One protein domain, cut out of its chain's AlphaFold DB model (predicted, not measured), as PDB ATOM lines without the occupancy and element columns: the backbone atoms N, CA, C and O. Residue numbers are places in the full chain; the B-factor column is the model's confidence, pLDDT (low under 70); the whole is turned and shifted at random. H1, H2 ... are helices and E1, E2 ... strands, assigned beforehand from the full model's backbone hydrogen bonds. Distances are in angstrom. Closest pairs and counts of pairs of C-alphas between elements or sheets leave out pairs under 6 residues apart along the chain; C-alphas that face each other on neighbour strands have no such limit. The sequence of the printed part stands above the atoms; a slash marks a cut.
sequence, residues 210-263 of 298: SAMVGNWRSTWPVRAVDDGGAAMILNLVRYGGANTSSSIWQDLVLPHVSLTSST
ATOM      1  N   SER A 210     221.476 493.456 516.055       67.31
ATOM      2  CA  SER A 210     222.655 493.382 515.189       67.31
ATOM      3  C   SER A 210     222.319 492.553 513.952       67.31
ATOM      4  O   SER A 210     221.763 491.461 514.056       67.31
ATOM      5  N   ALA A 211     222.633 493.079 512.769       69.50
ATOM      6  CA  ALA A 211     222.579 492.321 511.525       69.50
ATOM      7  C   ALA A 211     224.001 492.040 511.052       69.50
ATOM      8  O   ALA A 211     224.858 492.924 511.069       69.50
ATOM      9  N   MET A 212     224.240 490.805 510.624       75.06
ATOM     10  CA  MET A 212     225.493 490.420 510.002       75.06
ATOM     11  C   MET A 212     225.360 490.593 508.490       75.06
ATOM     12  O   MET A 212     224.468 490.022 507.857       75.06
ATOM     13  N   VAL A 213     226.258 491.392 507.916       75.69
ATOM     14  CA  VAL A 213     226.401 491.522 506.465       75.69
ATOM     15  C   VAL A 213     227.307 490.389 505.995       75.69
ATOM     16  O   VAL A 213     228.471 490.308 506.382       75.69
ATOM     17  N   GLY A 214     226.740 489.473 505.215       73.69
ATOM     18  CA  GLY A 214     227.457 488.358 504.615       73.69
ATOM     19  C   GLY A 214     228.283 488.782 503.402       73.69
ATOM     20  O   GLY A 214     228.204 489.910 502.916       73.69
ATOM     21  N   ASN A 215     229.070 487.839 502.889       75.81
ATOM     22  CA  ASN A 215     229.880 488.066 501.699       75.81
ATOM     23  C   ASN A 215     229.019 488.304 500.454       75.81
ATOM     24  O   ASN A 215     227.915 487.773 500.304       75.81
ATOM     25  N   TRP A 216     229.592 489.050 499.514       72.94
ATOM     26  CA  TRP A 216     229.089 489.161 498.154       72.94
ATOM     27  C   TRP A 216     229.141 487.794 497.485       72.94
ATOM     28  O   TRP A 216     230.187 487.142 497.458       72.94
ATOM     29  N   ARG A 217     228.014 487.343 496.933       64.12
ATOM     30  CA  ARG A 217     227.979 486.089 496.185       64.12
ATOM     31  C   ARG A 217     228.605 486.314 494.809       64.12
ATOM     32  O   ARG A 217     227.909 486.597 493.844       64.12
ATOM     33  N   SER A 218     229.925 486.177 494.730       64.69
ATOM     34  CA  SER A 218     230.698 486.249 493.480       64.69
ATOM     35  C   SER A 218     230.667 484.947 492.670       64.69
ATOM     36  O   SER A 218     231.262 484.860 491.600       64.69
ATOM     37  N   THR A 219     229.989 483.911 493.172       62.31
ATOM     38  CA  THR A 219     229.904 482.608 492.508       62.31
ATOM     39  C   THR A 219     228.940 482.662 491.330       62.31
ATOM     40  O   THR A 219     227.750 482.931 491.519       62.31
ATOM     41  N   TRP A 220     229.439 482.330 490.144       61.97
ATOM     42  CA  TRP A 220     228.649 482.234 488.920       61.97
ATOM     43  C   TRP A 220     227.666 481.045 489.001       61.97
ATOM     44  O   TRP A 220     228.094 479.932 489.320       61.97
ATOM     45  N   PRO A 221     226.351 481.233 488.768       60.31
ATOM     46  CA  PRO A 221     225.349 480.173 488.931       60.31
ATOM     47  C   PRO A 221     225.401 479.097 487.834       60.31
ATOM     48  O   PRO A 221     224.815 478.029 488.007       60.31
ATOM     49  N   VAL A 222     226.101 479.351 486.726       62.50
ATOM     50  CA  VAL A 222     226.209 478.426 485.594       62.50
ATOM     51  C   VAL A 222     227.608 477.824 485.552       62.50
ATOM     52  O   VAL A 222     228.604 478.536 485.610       62.50
ATOM     53  N   ARG A 223     227.690 476.495 485.457       60.00
ATOM     54  CA  ARG A 223     228.934 475.783 485.144       60.00
ATOM     55  C   ARG A 223     228.823 475.262 483.716       60.00
ATOM     56  O   ARG A 223     228.253 474.194 483.515       60.00
ATOM     57  N   ALA A 224     229.306 476.037 482.747       63.12
ATOM     58  CA  ALA A 224     229.446 475.589 481.362       63.12
ATOM     59  C   ALA A 224     230.915 475.277 481.040       63.12
ATOM     60  O   ALA A 224     231.819 475.728 481.744       63.12
ATOM     61  N   VAL A 225     231.126 474.451 480.017       61.16
ATOM     62  CA  VAL A 225     232.413 473.802 479.710       61.16
ATOM     63  C   VAL A 225     233.333 474.687 478.851       61.16
ATOM     64  O   VAL A 225     234.531 474.434 478.806       61.16
ATOM     65  N   ASP A 226     232.804 475.729 478.204       66.88
ATOM     66  CA  ASP A 226     233.515 476.581 477.241       66.88
ATOM     67  C   ASP A 226     233.922 477.955 477.812       66.88
ATOM     68  O   ASP A 226     235.112 478.223 477.959       66.88
ATOM     69  N   ASP A 227     232.961 478.808 478.176       68.56
ATOM     70  CA  ASP A 227     233.167 480.197 478.620       68.56
ATOM     71  C   ASP A 227     232.641 480.458 480.045       68.56
ATOM     72  O   ASP A 227     232.433 481.598 480.467       68.56
ATOM     73  N   GLY A 228     232.368 479.386 480.796       68.19
ATOM     74  CA  GLY A 228     231.718 479.466 482.104       68.19
ATOM     75  C   GLY A 228     230.228 479.832 482.036       68.19
ATOM     76  O   GLY A 228     229.618 480.098 483.069       68.19
ATOM     77  N   GLY A 229     229.612 479.821 480.852       71.88
ATOM     78  CA  GLY A 229     228.204 480.138 480.618       71.88
ATOM     79  C   GLY A 229     227.943 481.638 480.496       71.88
ATOM     80  O   GLY A 229     226.803 482.076 480.680       71.88
ATOM     81  N   ALA A 230     228.985 482.435 480.244       73.19
ATOM     82  CA  ALA A 230     228.913 483.890 480.202       73.19
ATOM     83  C   ALA A 230     228.086 484.383 479.008       73.19
ATOM     84  O   ALA A 230     227.177 485.196 479.196       73.19
ATOM     85  N   ALA A 231     228.318 483.845 477.807       74.00
ATOM     86  CA  ALA A 231     227.562 484.184 476.605       74.00
ATOM     87  C   ALA A 231     226.089 483.775 476.724       74.00
ATOM     88  O   ALA A 231     225.199 484.550 476.372       74.00
ATOM     89  N   MET A 232     225.813 482.594 477.286       74.50
ATOM     90  CA  MET A 232     224.447 482.118 477.527       74.50
ATOM     91  C   MET A 232     223.688 483.042 478.487       74.50
ATOM     92  O   MET A 232     222.552 483.422 478.205       74.50
ATOM     93  N   ILE A 233     224.307 483.436 479.603       73.12
ATOM     94  CA  ILE A 233     223.684 484.339 480.578       73.12
ATOM     95  C   ILE A 233     223.537 485.749 480.019       73.12
ATOM     96  O   ILE A 233     222.478 486.344 480.190       73.12
ATOM     97  N   LEU A 234     224.536 486.273 479.307       76.25
ATOM     98  CA  LEU A 234     224.424 487.564 478.632       76.25
ATOM     99  C   LEU A 234     223.247 487.563 477.650       76.25
ATOM    100  O   LEU A 234     222.477 488.520 477.613       76.25
ATOM    101  N   ASN A 235     223.067 486.469 476.909       78.25
ATOM    102  CA  ASN A 235     221.943 486.294 476.000       78.25
ATOM    103  C   ASN A 235     220.603 486.251 476.759       78.25
ATOM    104  O   ASN A 235     219.655 486.941 476.395       78.25
ATOM    105  N   LEU A 236     220.539 485.507 477.866       75.94
ATOM    106  CA  LEU A 236     219.353 485.436 478.722       75.94
ATOM    107  C   LEU A 236     219.016 486.783 479.373       75.94
ATOM    108  O   LEU A 236     217.845 487.134 479.454       75.94
ATOM    109  N   VAL A 237     220.008 487.563 479.805       74.44
ATOM    110  CA  VAL A 237     219.800 488.919 480.335       74.44
ATOM    111  C   VAL A 237     219.315 489.848 479.223       74.44
ATOM    112  O   VAL A 237     218.338 490.569 479.411       74.44
ATOM    113  N   ARG A 238     219.939 489.791 478.038       75.69
ATOM    114  CA  ARG A 238     219.587 490.630 476.884       75.69
ATOM    115  C   ARG A 238     218.163 490.390 476.384       75.69
ATOM    116  O   ARG A 238     217.496 491.344 475.995       75.69
ATOM    117  N   TYR A 239     217.705 489.141 476.405       81.38
ATOM    118  CA  TYR A 239     216.364 488.752 475.965       81.38
ATOM    119  C   TYR A 239     215.361 488.583 477.120       81.38
ATOM    120  O   TYR A 239     214.256 488.092 476.901       81.38
ATOM    121  N   GLY A 240     215.715 488.995 478.345       68.69
ATOM    122  CA  GLY A 240     214.811 488.987 479.504       68.69
ATOM    123  C   GLY A 240     214.437 487.596 480.039       68.69
ATOM    124  O   GLY A 240     213.489 487.472 480.806       68.69
ATOM    125  N   GLY A 241     215.164 486.548 479.645       66.38
ATOM    126  CA  GLY A 241     214.980 485.170 480.111       66.38
ATOM    127  C   GLY A 241     215.764 484.813 481.379       66.38
ATOM    128  O   GLY A 241     215.615 483.709 481.902       66.38
ATOM    129  N   ALA A 242     216.620 485.706 481.880       66.81
ATOM    130  CA  ALA A 242     217.370 485.466 483.107       66.81
ATOM    131  C   ALA A 242     216.485 485.675 484.347       66.81
ATOM    132  O   ALA A 242     215.992 486.775 484.589       66.81
ATOM    133  N   ASN A 243     216.343 484.641 485.180       63.56
ATOM    134  CA  ASN A 243     215.813 484.792 486.535       63.56
ATOM    135  C   ASN A 243     216.891 485.465 487.403       63.56
ATOM    136  O   ASN A 243     217.750 484.795 487.980       63.56
ATOM    137  N   THR A 244     216.919 486.797 487.410       62.81
ATOM    138  CA  THR A 244     217.886 487.572 488.192       62.81
ATOM    139  C   THR A 244     217.673 487.303 489.677       62.81
ATOM    140  O   THR A 244     216.557 487.426 490.179       62.81
ATOM    141  N   SER A 245     218.736 486.939 490.398       64.38
ATOM    142  CA  SER A 245     218.653 486.757 491.849       64.38
ATOM    143  C   SER A 245     218.154 488.035 492.527       64.38
ATOM    144  O   SER A 245     218.560 489.127 492.133       64.38
ATOM    145  N   SER A 246     217.374 487.903 493.601       65.62
ATOM    146  CA  SER A 246     216.826 489.020 494.392       65.62
ATOM    147  C   SER A 246     217.873 489.970 495.001       65.62
ATOM    148  O   SER A 246     217.513 491.016 495.529       65.62
ATOM    149  N   SER A 247     219.161 489.624 494.931       71.81
ATOM    150  CA  SER A 247     220.290 490.434 495.399       71.81
ATOM    151  C   SER A 247     220.844 491.411 494.351       71.81
ATOM    152  O   SER A 247     221.845 492.062 494.625       71.81
ATOM    153  N   ILE A 248     220.249 491.515 493.159       77.06
ATOM    154  CA  ILE A 248     220.649 492.490 492.132       77.06
ATOM    155  C   ILE A 248     219.506 493.481 491.944       77.06
ATOM    156  O   ILE A 248     218.375 493.088 491.658       77.06
ATOM    157  N   TRP A 249     219.804 494.766 492.097       76.81
ATOM    158  CA  TRP A 249     218.857 495.849 491.886       76.81
ATOM    159  C   TRP A 249     219.466 496.864 490.924       76.81
ATOM    160  O   TRP A 249     220.433 497.536 491.264       76.81
ATOM    161  N   GLN A 250     218.898 496.967 489.718       82.00
ATOM    162  CA  GLN A 250     219.429 497.800 488.633       82.00
ATOM    163  C   GLN A 250     220.913 497.498 488.348       82.00
ATOM    164  O   GLN A 250     221.239 496.414 487.868       82.00
ATOM    165  N   ASP A 251     221.796 498.448 488.639       80.00
ATOM    166  CA  ASP A 251     223.246 498.381 488.482       80.00
ATOM    167  C   ASP A 251     223.977 498.136 489.814       80.00
ATOM    168  O   ASP A 251     225.204 498.198 489.867       80.00
ATOM    169  N   LEU A 252     223.247 497.866 490.898       82.88
ATOM    170  CA  LEU A 252     223.796 497.544 492.208       82.88
ATOM    171  C   LEU A 252     223.626 496.060 492.527       82.88
ATOM    172  O   LEU A 252     222.551 495.472 492.410       82.88
ATOM    173  N   VAL A 253     224.698 495.473 493.039       82.94
ATOM    174  CA  VAL A 253     224.652 494.215 493.771       82.94
ATOM    175  C   VAL A 253     224.454 494.562 495.242       82.94
ATOM    176  O   VAL A 253     225.115 495.463 495.766       82.94
ATOM    177  N   LEU A 254     223.545 493.849 495.904       84.50
ATOM    178  CA  LEU A 254     223.247 493.944 497.331       84.50
ATOM    179  C   LEU A 254     223.843 492.736 498.075       84.50
ATOM    180  O   LEU A 254     223.816 491.616 497.553       84.50
ATOM    181  N   PRO A 255     224.397 492.934 499.282       81.44
ATOM    182  CA  PRO A 255     224.978 491.847 500.047       81.44
ATOM    183  C   PRO A 255     223.870 491.010 500.689       81.44
ATOM    184  O   PRO A 255     222.758 491.483 500.932       81.44
ATOM    185  N   HIS A 256     224.181 489.756 501.008       79.75
ATOM    186  CA  HIS A 256     223.263 488.936 501.787       79.75
ATOM    187  C   HIS A 256     223.248 489.425 503.238       79.75
ATOM    188  O   HIS A 256     224.297 489.499 503.876       79.75
ATOM    189  N   VAL A 257     222.070 489.726 503.779       76.44
ATOM    190  CA  VAL A 257     221.911 490.153 505.174       76.44
ATOM    191  C   VAL A 257     221.258 489.039 505.979       76.44
ATOM    192  O   VAL A 257     220.199 488.533 505.620       76.44
ATOM    193  N   SER A 258     221.902 488.632 507.070       75.00
ATOM    194  CA  SER A 258     221.327 487.692 508.033       75.00
ATOM    195  C   SER A 258     221.151 488.398 509.369       75.00
ATOM    196  O   SER A 258     222.108 488.944 509.922       75.00
ATOM    197  N   LEU A 259     219.927 488.394 509.890       72.00
ATOM    198  CA  LEU A 259     219.649 488.926 511.218       72.00
ATOM    199  C   LEU A 259     220.142 487.917 512.258       72.00
ATOM    200  O   LEU A 259     219.735 486.757 512.242       72.00
ATOM    201  N   THR A 260     221.008 488.360 513.167       63.00
ATOM    202  CA  THR A 260     221.467 487.544 514.294       63.00
ATOM    203  C   THR A 260     220.821 488.096 515.555       63.00
ATOM    204  O   THR A 260     221.242 489.117 516.094       63.00
ATOM    205  N   SER A 261     219.765 487.437 516.027       60.47
ATOM    206  CA  SER A 261     219.150 487.773 517.310       60.47
ATOM    207  C   SER A 261     220.080 487.345 518.447       60.47
ATOM    208  O   SER A 261     220.261 486.152 518.686       60.47
ATOM    209  N   SER A 262     220.684 488.309 519.141       52.16
ATOM    210  CA  SER A 262     221.559 488.065 520.298       52.16
ATOM    211  C   SER A 262     220.797 487.661 521.564       52.16
ATOM    212  O   SER A 262     221.398 487.173 522.517       52.16
ATOM    213  N   THR A 263     219.475 487.819 521.578       53.50
ATOM    214  CA  THR A 263     218.608 487.277 522.623       53.50
ATOM    215  C   THR A 263     217.990 485.975 522.126       53.50
ATOM    216  O   THR A 263     217.463 485.985 521.008       53.50
TER     217      THR A 263
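AT A GLANCE: This is residues 210 to 263 of the 298 residues of an uncharacterized protein of Fusarium oxysporum f. sp. lycopersici (strain 4287 / CBS 123668 / FGSC 9935 / NRRL 34936) (UniProt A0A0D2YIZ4). What shape is this? With little regular structure, the printed part makes a long open loop: strands E1 and E2 pair side by side at one end, helix H1 lies crosswise near the other, and two long links join them. What is it made of? Of 54 printed residues, 17 are in E1, H1 and E2, in that order; the class is mixed and the sheet, E1 - E2, antiparallel. How spread is it? It is only just loose, close to extended, with a radius of gyration of the C-alphas of 14.9 A and spans of 48 by 24 by 14 A.

HOW THE PARTS SIT: How do the strands pair? E1, residues 210 to 213, and E2, residues 257 to 260, are antiparallel neighbours at 147 degrees; N 212 and O 258, 2.9 A apart, are within hydrogen-bond range. And the helix backbone? In H1, residues 230 to 238, every O i to N i+4 pair is within hydrogen-bond range.

IN THESE COORDINATES: Where does E1 begin? C-alpha 210 is at (222.655, 493.382, 515.189); E1 measures 9.7 A from first to last C-alpha. How long are the others? H1 measures 12.0 A and E2 9.5 A, ending at C-alpha 260, (221.467, 487.544, 514.294).

THE WHOLE: How large is it? The C-alphas farthest apart, of Asp 226 and Thr 263, are 49.0 A apart. Is it unbroken? The printed part has no cut; the long links have 16 and 18 residues. Where is confidence low? The pLDDT is under 70 at residues 210 to 211, 217 to 228, 240 to 246 and 260 to 263.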